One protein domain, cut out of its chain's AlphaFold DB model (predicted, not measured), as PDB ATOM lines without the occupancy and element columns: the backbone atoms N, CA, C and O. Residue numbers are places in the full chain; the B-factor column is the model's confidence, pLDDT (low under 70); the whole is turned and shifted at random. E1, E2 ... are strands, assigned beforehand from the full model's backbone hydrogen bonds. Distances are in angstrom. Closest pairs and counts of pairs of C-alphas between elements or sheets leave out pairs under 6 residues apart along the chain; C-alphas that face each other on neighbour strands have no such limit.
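What this domain is: This is residues 2 to 56 of the 89 residues of an uncharacterized protein of marine sediment metagenome (UniProt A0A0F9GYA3). One small twisted sheet of three strands forms a wall, and a long loop, residues 21 to 41, runs on past the end of E2, turns round and comes back along one face of the sheet to reach E3; the other face is bare. After E3 the tail, residues 48 to 56, folds over towards the same side as the loop. The printed part has 55 residues, with no named helix and three named strands, E1, E2 and E3 along the chain; the sheet's order is E2, E1, E3, antiparallel throughout. The class is all strand, though the named strands hold 23 of the 55 residues, under half. The whole is loose, with a radius of gyration of the C-alphas of 12.6 A, and elongated, spanning 37 by 21 by 17 A.

Where its parts are: E1 is residues 2 to 9, 23.8 A from first to last C-alpha; it begins at C-alpha 2, (-36.903, 83.877, -4.402). Gly 10 and Gly 11 form a tight link to E2, residues 12 to 20, which is the longest strand by residues and measures 24.3 A. C-alpha 20 stands at (-39.982, 81.082, -6.943). The long link of 21 residues follows, then E3, residues 42 to 47, 16.8 A long, ending at C-alpha 47, (-36.939, 86.956, 0.644).

How they stand to each other: E1 is the inner strand of the sheet, and E2 and E3 are its edge strands. E1 and E2 form a hairpin; they are antiparallel, with 163 degrees between their directions. The C-alphas of Glu 18 and Trp 4 face each other at 4.3 A, and N 5 and O 17 are within hydrogen-bond range at 2.8 A, as are N 19 and O 3 at 2.8 A. E1 and E3 are antiparallel at 167 degrees. The C-alphas of Met 3 and Thr 47 face each other at 4.4 A; N 8 and O 42, and N 46 and O 4, are within hydrogen-bond range, each pair at 2.8 A. E2 and E3 are apart. The sheet is twisted, its C-alphas lying up to 4.3 A off their best plane.

The domain as a whole: The two C-alphas farthest apart are those of Gly 10 and Glu 25, at 37.8 A. The C-alphas of Ser 2 and Phe 56, the first and last printed, are 16.8 A apart. The printed part has no cut. The link from E2 to E3 is long, and its C-alphas lie 7 to 19 A from the mean of the C-alphas. The mean pLDDT of the printed part is 74.9; 22 residues are under 70, namely 22 to 24, 26 to 37 and 50 to 56.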
ATOM      1  N   SER A   2     -36.712  85.100  -5.185       76.25
ATOM      2  CA  SER A   2     -36.903  83.877  -4.402       76.25
ATOM      3  C   SER A   2     -37.384  84.226  -2.997       76.25
ATOM      4  O   SER A   2     -37.003  85.244  -2.408       76.25
ATOM      5  N   MET A   3     -38.285  83.395  -2.496       80.12
ATOM      6  CA  MET A   3     -38.795  83.436  -1.137       80.12
ATOM      7  C   MET A   3     -38.655  82.039  -0.558       80.12
ATOM      8  O   MET A   3     -38.904  81.056  -1.250       80.12
ATOM      9  N   TRP A   4     -38.261  81.940   0.701       84.06
ATOM     10  CA  TRP A   4     -38.236  80.661   1.391       84.06
ATOM     11  C   TRP A   4     -38.779  80.795   2.800       84.06
ATOM     12  O   TRP A   4     -38.754  81.868   3.408       84.06
ATOM     13  N   VAL A   5     -39.308  79.686   3.295       84.44
ATOM     14  CA  VAL A   5     -39.897  79.579   4.621       84.44
ATOM     15  C   VAL A   5     -39.280  78.402   5.338       84.44
ATOM     16  O   VAL A   5     -39.132  77.320   4.773       84.44
ATOM     17  N   GLU A   6     -38.917  78.631   6.591       89.00
ATOM     18  CA  GLU A   6     -38.266  77.649   7.441       89.00
ATOM     19  C   GLU A   6     -39.038  77.487   8.744       89.00
ATOM     20  O   GLU A   6     -39.370  78.465   9.417       89.00
ATOM     21  N   ALA A   7     -39.290  76.237   9.115       85.50
ATOM     22  CA  ALA A   7     -39.928  75.855  10.364       85.50
ATOM     23  C   ALA A   7     -38.906  75.212  11.299       85.50
ATOM     24  O   ALA A   7     -38.161  74.326  10.881       85.50
ATOM     25  N   TYR A   8     -38.907  75.605  12.572       87.25
ATOM     26  CA  TYR A   8     -37.965  75.123  13.578       87.25
ATOM     27  C   TYR A   8     -38.667  74.561  14.822       87.25
ATOM     28  O   TYR A   8     -39.696  75.079  15.263       87.25
ATOM     29  N   ARG A   9     -38.055  73.541  15.437       89.25
ATOM     30  CA  ARG A   9     -38.422  72.996  16.756       89.25
ATOM     31  C   ARG A   9     -37.179  72.858  17.626       89.25
ATOM     32  O   ARG A   9     -36.234  72.157  17.259       89.25
ATOM     33  N   GLY A  10     -37.178  73.511  18.789       88.75
ATOM     34  CA  GLY A  10     -36.040  73.472  19.714       88.75
ATOM     35  C   GLY A  10     -34.723  73.891  19.049       88.75
ATOM     36  O   GLY A  10     -33.688  73.282  19.301       88.75
ATOM     37  N   GLY A  11     -34.784  74.857  18.126       86.69
ATOM     38  CA  GLY A  11     -33.639  75.326  17.339       86.69
ATOM     39  C   GLY A  11     -33.238  74.457  16.139       86.69
ATOM     40  O   GLY A  11     -32.384  74.881  15.366       86.69
ATOM     41  N   ASN A  12     -33.850  73.288  15.929       89.50
ATOM     42  CA  ASN A  12     -33.564  72.419  14.781       89.50
ATOM     43  C   ASN A  12     -34.509  72.716  13.614       89.50
ATOM     44  O   ASN A  12     -35.703  72.910  13.838       89.50
ATOM     45  N   LEU A  13     -33.988  72.727  12.382       89.00
ATOM     46  CA  LEU A  13     -34.791  72.878  11.166       89.00
ATOM     47  C   LEU A  13     -35.660  71.630  10.959       89.00
ATOM     48  O   LEU A  13     -35.148  70.514  10.897       89.00
ATOM     49  N   MET A  14     -36.967  71.836  10.839       87.00
ATOM     50  CA  MET A  14     -37.972  70.783  10.683       87.00
ATOM     51  C   MET A  14     -38.479  70.685   9.247       87.00
ATOM     52  O   MET A  14     -38.714  69.587   8.749       87.00
ATOM     53  N   ALA A  15     -38.652  71.826   8.581       85.50
ATOM     54  CA  ALA A  15     -39.067  71.896   7.189       85.50
ATOM     55  C   ALA A  15     -38.543  73.180   6.542       85.50
ATOM     56  O   ALA A  15     -38.431  74.213   7.205       85.50
ATOM     57  N   ASN A  16     -38.252  73.103   5.245       85.88
ATOM     58  CA  ASN A  16     -37.915  74.241   4.402       85.88
ATOM     59  C   ASN A  16     -38.737  74.148   3.110       85.88
ATOM     60  O   ASN A  16     -38.862  73.066   2.534       85.88
ATOM     61  N   LEU A  17     -39.309  75.274   2.688       85.69
ATOM     62  CA  LEU A  17     -40.005  75.416   1.415       85.69
ATOM     63  C   LEU A  17     -39.437  76.623   0.675       85.69
ATOM     64  O   LEU A  17     -39.364  77.711   1.242       85.69
ATOM     65  N   GLU A  18     -39.113  76.444  -0.602       83.31
ATOM     66  CA  GLU A  18     -38.700  77.523  -1.493       83.31
ATOM     67  C   GLU A  18     -39.791  77.791  -2.538       83.31
ATOM     68  O   GLU A  18     -40.219  76.892  -3.262       83.31
ATOM     69  N   ALA A  19     -40.231  79.044  -2.629       76.38
ATOM     70  CA  ALA A  19     -41.148  79.541  -3.643       76.38
ATOM     71  C   ALA A  19     -40.415  80.499  -4.592       76.38
ATOM     72  O   ALA A  19     -39.797  81.484  -4.178       76.38
ATOM     73  N   GLN A  20     -40.515  80.219  -5.892       77.25
ATOM     74  CA  GLN A  20     -39.982  81.082  -6.943       77.25
ATOM     75  C   GLN A  20     -41.088  82.003  -7.461       77.25
ATOM     76  O   GLN A  20     -42.074  81.540  -8.029       77.25
ATOM     77  N   VAL A  21     -40.912  83.315  -7.286       71.94
ATOM     78  CA  VAL A  21     -41.815  84.331  -7.840       71.94
ATOM     79  C   VAL A  21     -41.224  84.847  -9.152       71.94
ATOM     80  O   VAL A  21     -40.143  85.454  -9.170       71.94
ATOM     81  N   PHE A  22     -41.940  84.596 -10.251       68.06
ATOM     82  CA  PHE A  22     -41.542  84.932 -11.625       68.06
ATOM     83  C   PHE A  22     -42.268  86.163 -12.201       68.06
ATOM     84  O   PHE A  22     -42.327  86.311 -13.419       68.06
ATOM     85  N   SER A  23     -42.826  87.053 -11.374       67.25
ATOM     86  CA  SER A  23     -43.426  88.309 -11.849       67.25
ATOM     87  C   SER A  23     -42.547  89.513 -11.510       67.25
ATOM     88  O   SER A  23     -41.993  89.622 -10.417       67.25
ATOM     89  N   SER A  24     -42.427  90.439 -12.461       63.59
ATOM     90  CA  SER A  24     -41.911  91.798 -12.229       63.59
ATOM     91  C   SER A  24     -43.016  92.778 -11.814       63.59
ATOM     92  O   SER A  24     -42.759  93.970 -11.668       63.59
ATOM     93  N   GLU A  25     -44.243  92.280 -11.659       71.88
ATOM     94  CA  GLU A  25     -45.440  93.025 -11.272       71.88
ATOM     95  C   GLU A  25     -45.901  92.628  -9.861       71.88
ATOM     96  O   GLU A  25     -45.579  91.534  -9.381       71.88
ATOM     97  N   TRP A  26     -46.676  93.512  -9.218       65.44
ATOM     98  CA  TRP A  26     -47.322  93.277  -7.922       65.44
ATOM     99  C   TRP A  26     -48.386  92.191  -8.062       65.44
ATOM    100  O   TRP A  26     -49.529  92.459  -8.426       65.44
ATOM    101  N   VAL A  27     -47.998  90.956  -7.774       66.44
ATOM    102  CA  VAL A  27     -48.894  89.804  -7.778       66.44
ATOM    103  C   VAL A  27     -49.004  89.290  -6.352       66.44
ATOM    104  O   VAL A  27     -47.994  88.986  -5.715       66.44
ATOM    105  N   TRP A  28     -50.236  89.174  -5.855       62.66
ATOM    106  CA  TRP A  28     -50.504  88.452  -4.617       62.66
ATOM    107  C   TRP A  28     -50.125  86.988  -4.830       62.66
ATOM    108  O   TRP A  28     -50.734  86.291  -5.638       62.66
ATOM    109  N   THR A  29     -49.070  86.548  -4.149       67.19
ATOM    110  CA  THR A  29     -48.631  85.152  -4.164       67.19
ATOM    111  C   THR A  29     -49.016  84.533  -2.832       67.19
ATOM    112  O   THR A  29     -48.512  84.947  -1.790       67.19
ATOM    113  N   GLU A  30     -49.912  83.552  -2.865       66.44
ATOM    114  CA  GLU A  30     -50.297  82.798  -1.676       66.44
ATOM    115  C   GLU A  30     -49.330  81.630  -1.465       66.44
ATOM    116  O   GLU A  30     -49.116  80.797  -2.348       66.44
ATOM    117  N   LEU A  31     -48.736  81.569  -0.275       69.94
ATOM    118  CA  LEU A  31     -47.977  80.417   0.205       69.94
ATOM    119  C   LEU A  31     -48.915  79.559   1.063       69.94
ATOM    120  O   LEU A  31     -49.086  79.820   2.253       69.94
ATOM    121  N   LEU A  32     -49.545  78.550   0.454       65.88
ATOM    122  CA  LEU A  32     -50.338  77.561   1.187       65.88
ATOM    123  C   LEU A  32     -49.421  76.469   1.750       65.88
ATOM    124  O   LEU A  32     -48.775  75.738   1.001       65.88
ATOM    125  N   PHE A  33     -49.406  76.332   3.074       65.69
ATOM    126  CA  PHE A  33     -48.769  75.212   3.760       65.69
ATOM    127  C   PHE A  33     -49.851  74.217   4.184       65.69
ATOM    128  O   PHE A  33     -50.600  74.489   5.117       65.69
ATOM    129  N   ASP A  34     -49.921  73.063   3.520       64.12
ATOM    130  CA  ASP A  34     -50.680  71.905   4.007       64.12
ATOM    131  C   ASP A  34     -49.715  70.946   4.702       64.12
ATOM    132  O   ASP A  34     -49.248  69.949   4.152       64.12
ATOM    133  N   ALA A  35     -49.300  71.325   5.902       59.03
ATOM    134  CA  ALA A  35     -48.518  70.452   6.752       59.03
ATOM    135  C   ALA A  35     -49.018  70.616   8.183       59.03
ATOM    136  O   ALA A  35     -48.951  71.695   8.771       59.03
ATOM    137  N   ALA A  36     -49.545  69.522   8.737       62.91
ATOM    138  CA  ALA A  36     -49.945  69.438  10.131       62.91
ATOM    139  C   ALA A  36     -48.692  69.491  11.014       62.91
ATOM    140  O   ALA A  36     -48.117  68.470  11.395       62.91
ATOM    141  N   PHE A  37     -48.229  70.698  11.306       65.31
ATOM    142  CA  PHE A  37     -47.083  70.898  12.165       65.31
ATOM    143  C   PHE A  37     -47.518  70.925  13.637       65.31
ATOM    144  O   PHE A  37     -48.045  71.920  14.126       65.31
ATOM    145  N   SER A  38     -47.282  69.827  14.358       71.75
ATOM    146  CA  SER A  38     -47.308  69.821  15.831       71.75
ATOM    147  C   SER A  38     -46.024  70.467  16.358       71.75
ATOM    148  O   SER A  38     -44.959  70.248  15.781       71.75
ATOM    149  N   ASP A  39     -46.083  71.221  17.455       73.50
ATOM    150  CA  ASP A  39     -44.907  71.667  18.226       73.50
ATOM    151  C   ASP A  39     -43.820  72.417  17.422       73.50
ATOM    152  O   ASP A  39     -42.626  72.126  17.554       73.50
ATOM    153  N   ILE A  40     -44.204  73.353  16.549       74.19
ATOM    154  CA  ILE A  40     -43.260  74.335  15.992       74.19
ATOM    155  C   ILE A  40     -43.077  75.469  16.994       74.19
ATOM    156  O   ILE A  40     -44.048  76.002  17.520       74.19
ATOM    157  N   ASP A  41     -41.825  75.861  17.201       79.88
ATOM    158  CA  ASP A  41     -41.460  76.991  18.058       79.88
ATOM    159  C   ASP A  41     -41.208  78.267  17.242       79.88
ATOM    160  O   ASP A  41     -41.418  79.385  17.704       79.88
ATOM    161  N   THR A  42     -40.748  78.140  15.993       78.00
ATOM    162  CA  THR A  42     -40.450  79.310  15.156       78.00
ATOM    163  C   THR A  42     -40.699  79.036  13.678       78.00
ATOM    164  O   THR A  42     -40.233  78.031  13.144       78.00
ATOM    165  N   ILE A  43     -41.369  79.976  13.007       81.25
ATOM    166  CA  ILE A  43     -41.510  80.033  11.547       81.25
ATOM    167  C   ILE A  43     -40.816  81.307  11.067       81.25
ATOM    168  O   ILE A  43     -41.098  82.391  11.576       81.25
ATOM    169  N   LYS A  44     -39.892  81.184  10.114       80.81
ATOM    170  CA  LYS A  44     -39.162  82.314   9.531       80.81
ATOM    171  C   LYS A  44     -39.449  82.415   8.045       80.81
ATOM    172  O   LYS A  44     -39.391  81.413   7.338       80.81
ATOM    173  N   PHE A  45     -39.705  83.635   7.590       79.69
ATOM    174  CA  PHE A  45     -39.933  83.969   6.191       79.69
ATOM    175  C   PHE A  45     -38.759  84.796   5.693       79.69
ATOM    176  O   PHE A  45     -38.343  85.756   6.342       79.69
ATOM    177  N   TYR A  46     -38.239  84.428   4.535       79.88
ATOM    178  CA  TYR A  46     -37.095  85.077   3.929       79.88
ATOM    179  C   TYR A  46     -37.396  85.424   2.485       79.88
ATOM    180  O   TYR A  46     -38.081  84.688   1.775       79.88
ATOM    181  N   THR A  47     -36.835  86.536   2.031       76.12
ATOM    182  CA  THR A  47     -36.939  86.956   0.644       76.12
ATOM    183  C   THR A  47     -35.691  87.675   0.181       76.12
ATOM    184  O   THR A  47     -34.969  88.282   0.970       76.12
ATOM    185  N   THR A  48     -35.479  87.678  -1.129       77.00
ATOM    186  CA  THR A  48     -34.440  88.480  -1.772       77.00
ATOM    187  C   THR A  48     -34.862  89.925  -2.056       77.00
ATOM    188  O   THR A  48     -34.058  90.679  -2.597       77.00
ATOM    189  N   ASN A  49     -36.103  90.332  -1.755       73.38
ATOM    190  CA  ASN A  49     -36.590  91.691  -2.016       73.38
ATOM    191  C   ASN A  49     -37.282  92.285  -0.779       73.38
ATOM    192  O   ASN A  49     -38.474  92.090  -0.543       73.38
ATOM    193  N   SER A  50     -36.509  93.025   0.014       68.75
ATOM    194  CA  SER A  50     -36.922  93.583   1.307       68.75
ATOM    195  C   SER A  50     -38.052  94.617   1.231       68.75
ATOM    196  O   SER A  50     -38.681  94.883   2.248       68.75
ATOM    197  N   GLY A  51     -38.356  95.178   0.054       66.56
ATOM    198  CA  GLY A  51     -39.397  96.202  -0.104       66.56
ATOM    199  C   GLY A  51     -40.840  95.699   0.033       66.56
ATOM    200  O   GLY A  51     -41.750  96.517   0.141       66.56
ATOM    201  N   TYR A  52     -41.054  94.379   0.030       62.06
ATOM    202  CA  TYR A  52     -42.378  93.752  -0.087       62.06
ATOM    203  C   TYR A  52     -42.838  93.026   1.193       62.06
ATOM    204  O   TYR A  52     -43.957  92.532   1.238       62.06
ATOM    205  N   PHE A  53     -42.014  92.986   2.249       65.69
ATOM    206  CA  PHE A  53     -42.302  92.303   3.527       65.69
ATOM    207  C   PHE A  53     -42.619  93.279   4.666       65.69
ATOM    208  O   PHE A  53     -42.199  93.091   5.804       65.69
ATOM    209  N   ASN A  54     -43.341  94.357   4.363       63.31
ATOM    210  CA  ASN A  54     -43.701  95.350   5.379       63.31
ATOM    211  C   ASN A  54     -44.957  94.968   6.179       63.31
ATOM    212  O   ASN A  54     -45.214  95.590   7.204       63.31
ATOM    213  N   ASP A  55     -45.718  93.961   5.733       64.69
ATOM    214  CA  ASP A  55     -47.012  93.603   6.320       64.69
ATOM    215  C   ASP A  55     -47.158  92.079   6.451       64.69
ATOM    216  O   ASP A  55     -47.836  91.409   5.675       64.69
ATOM    217  N   PHE A  56     -46.424  91.503   7.404       69.38
ATOM    218  CA  PHE A  56     -46.640  90.123   7.828       69.38
ATOM    219  C   PHE A  56     -47.588  90.122   9.029       69.38
ATOM    220  O   PHE A  56     -47.193  90.491  10.137       69.38
TER     221      PHE A  56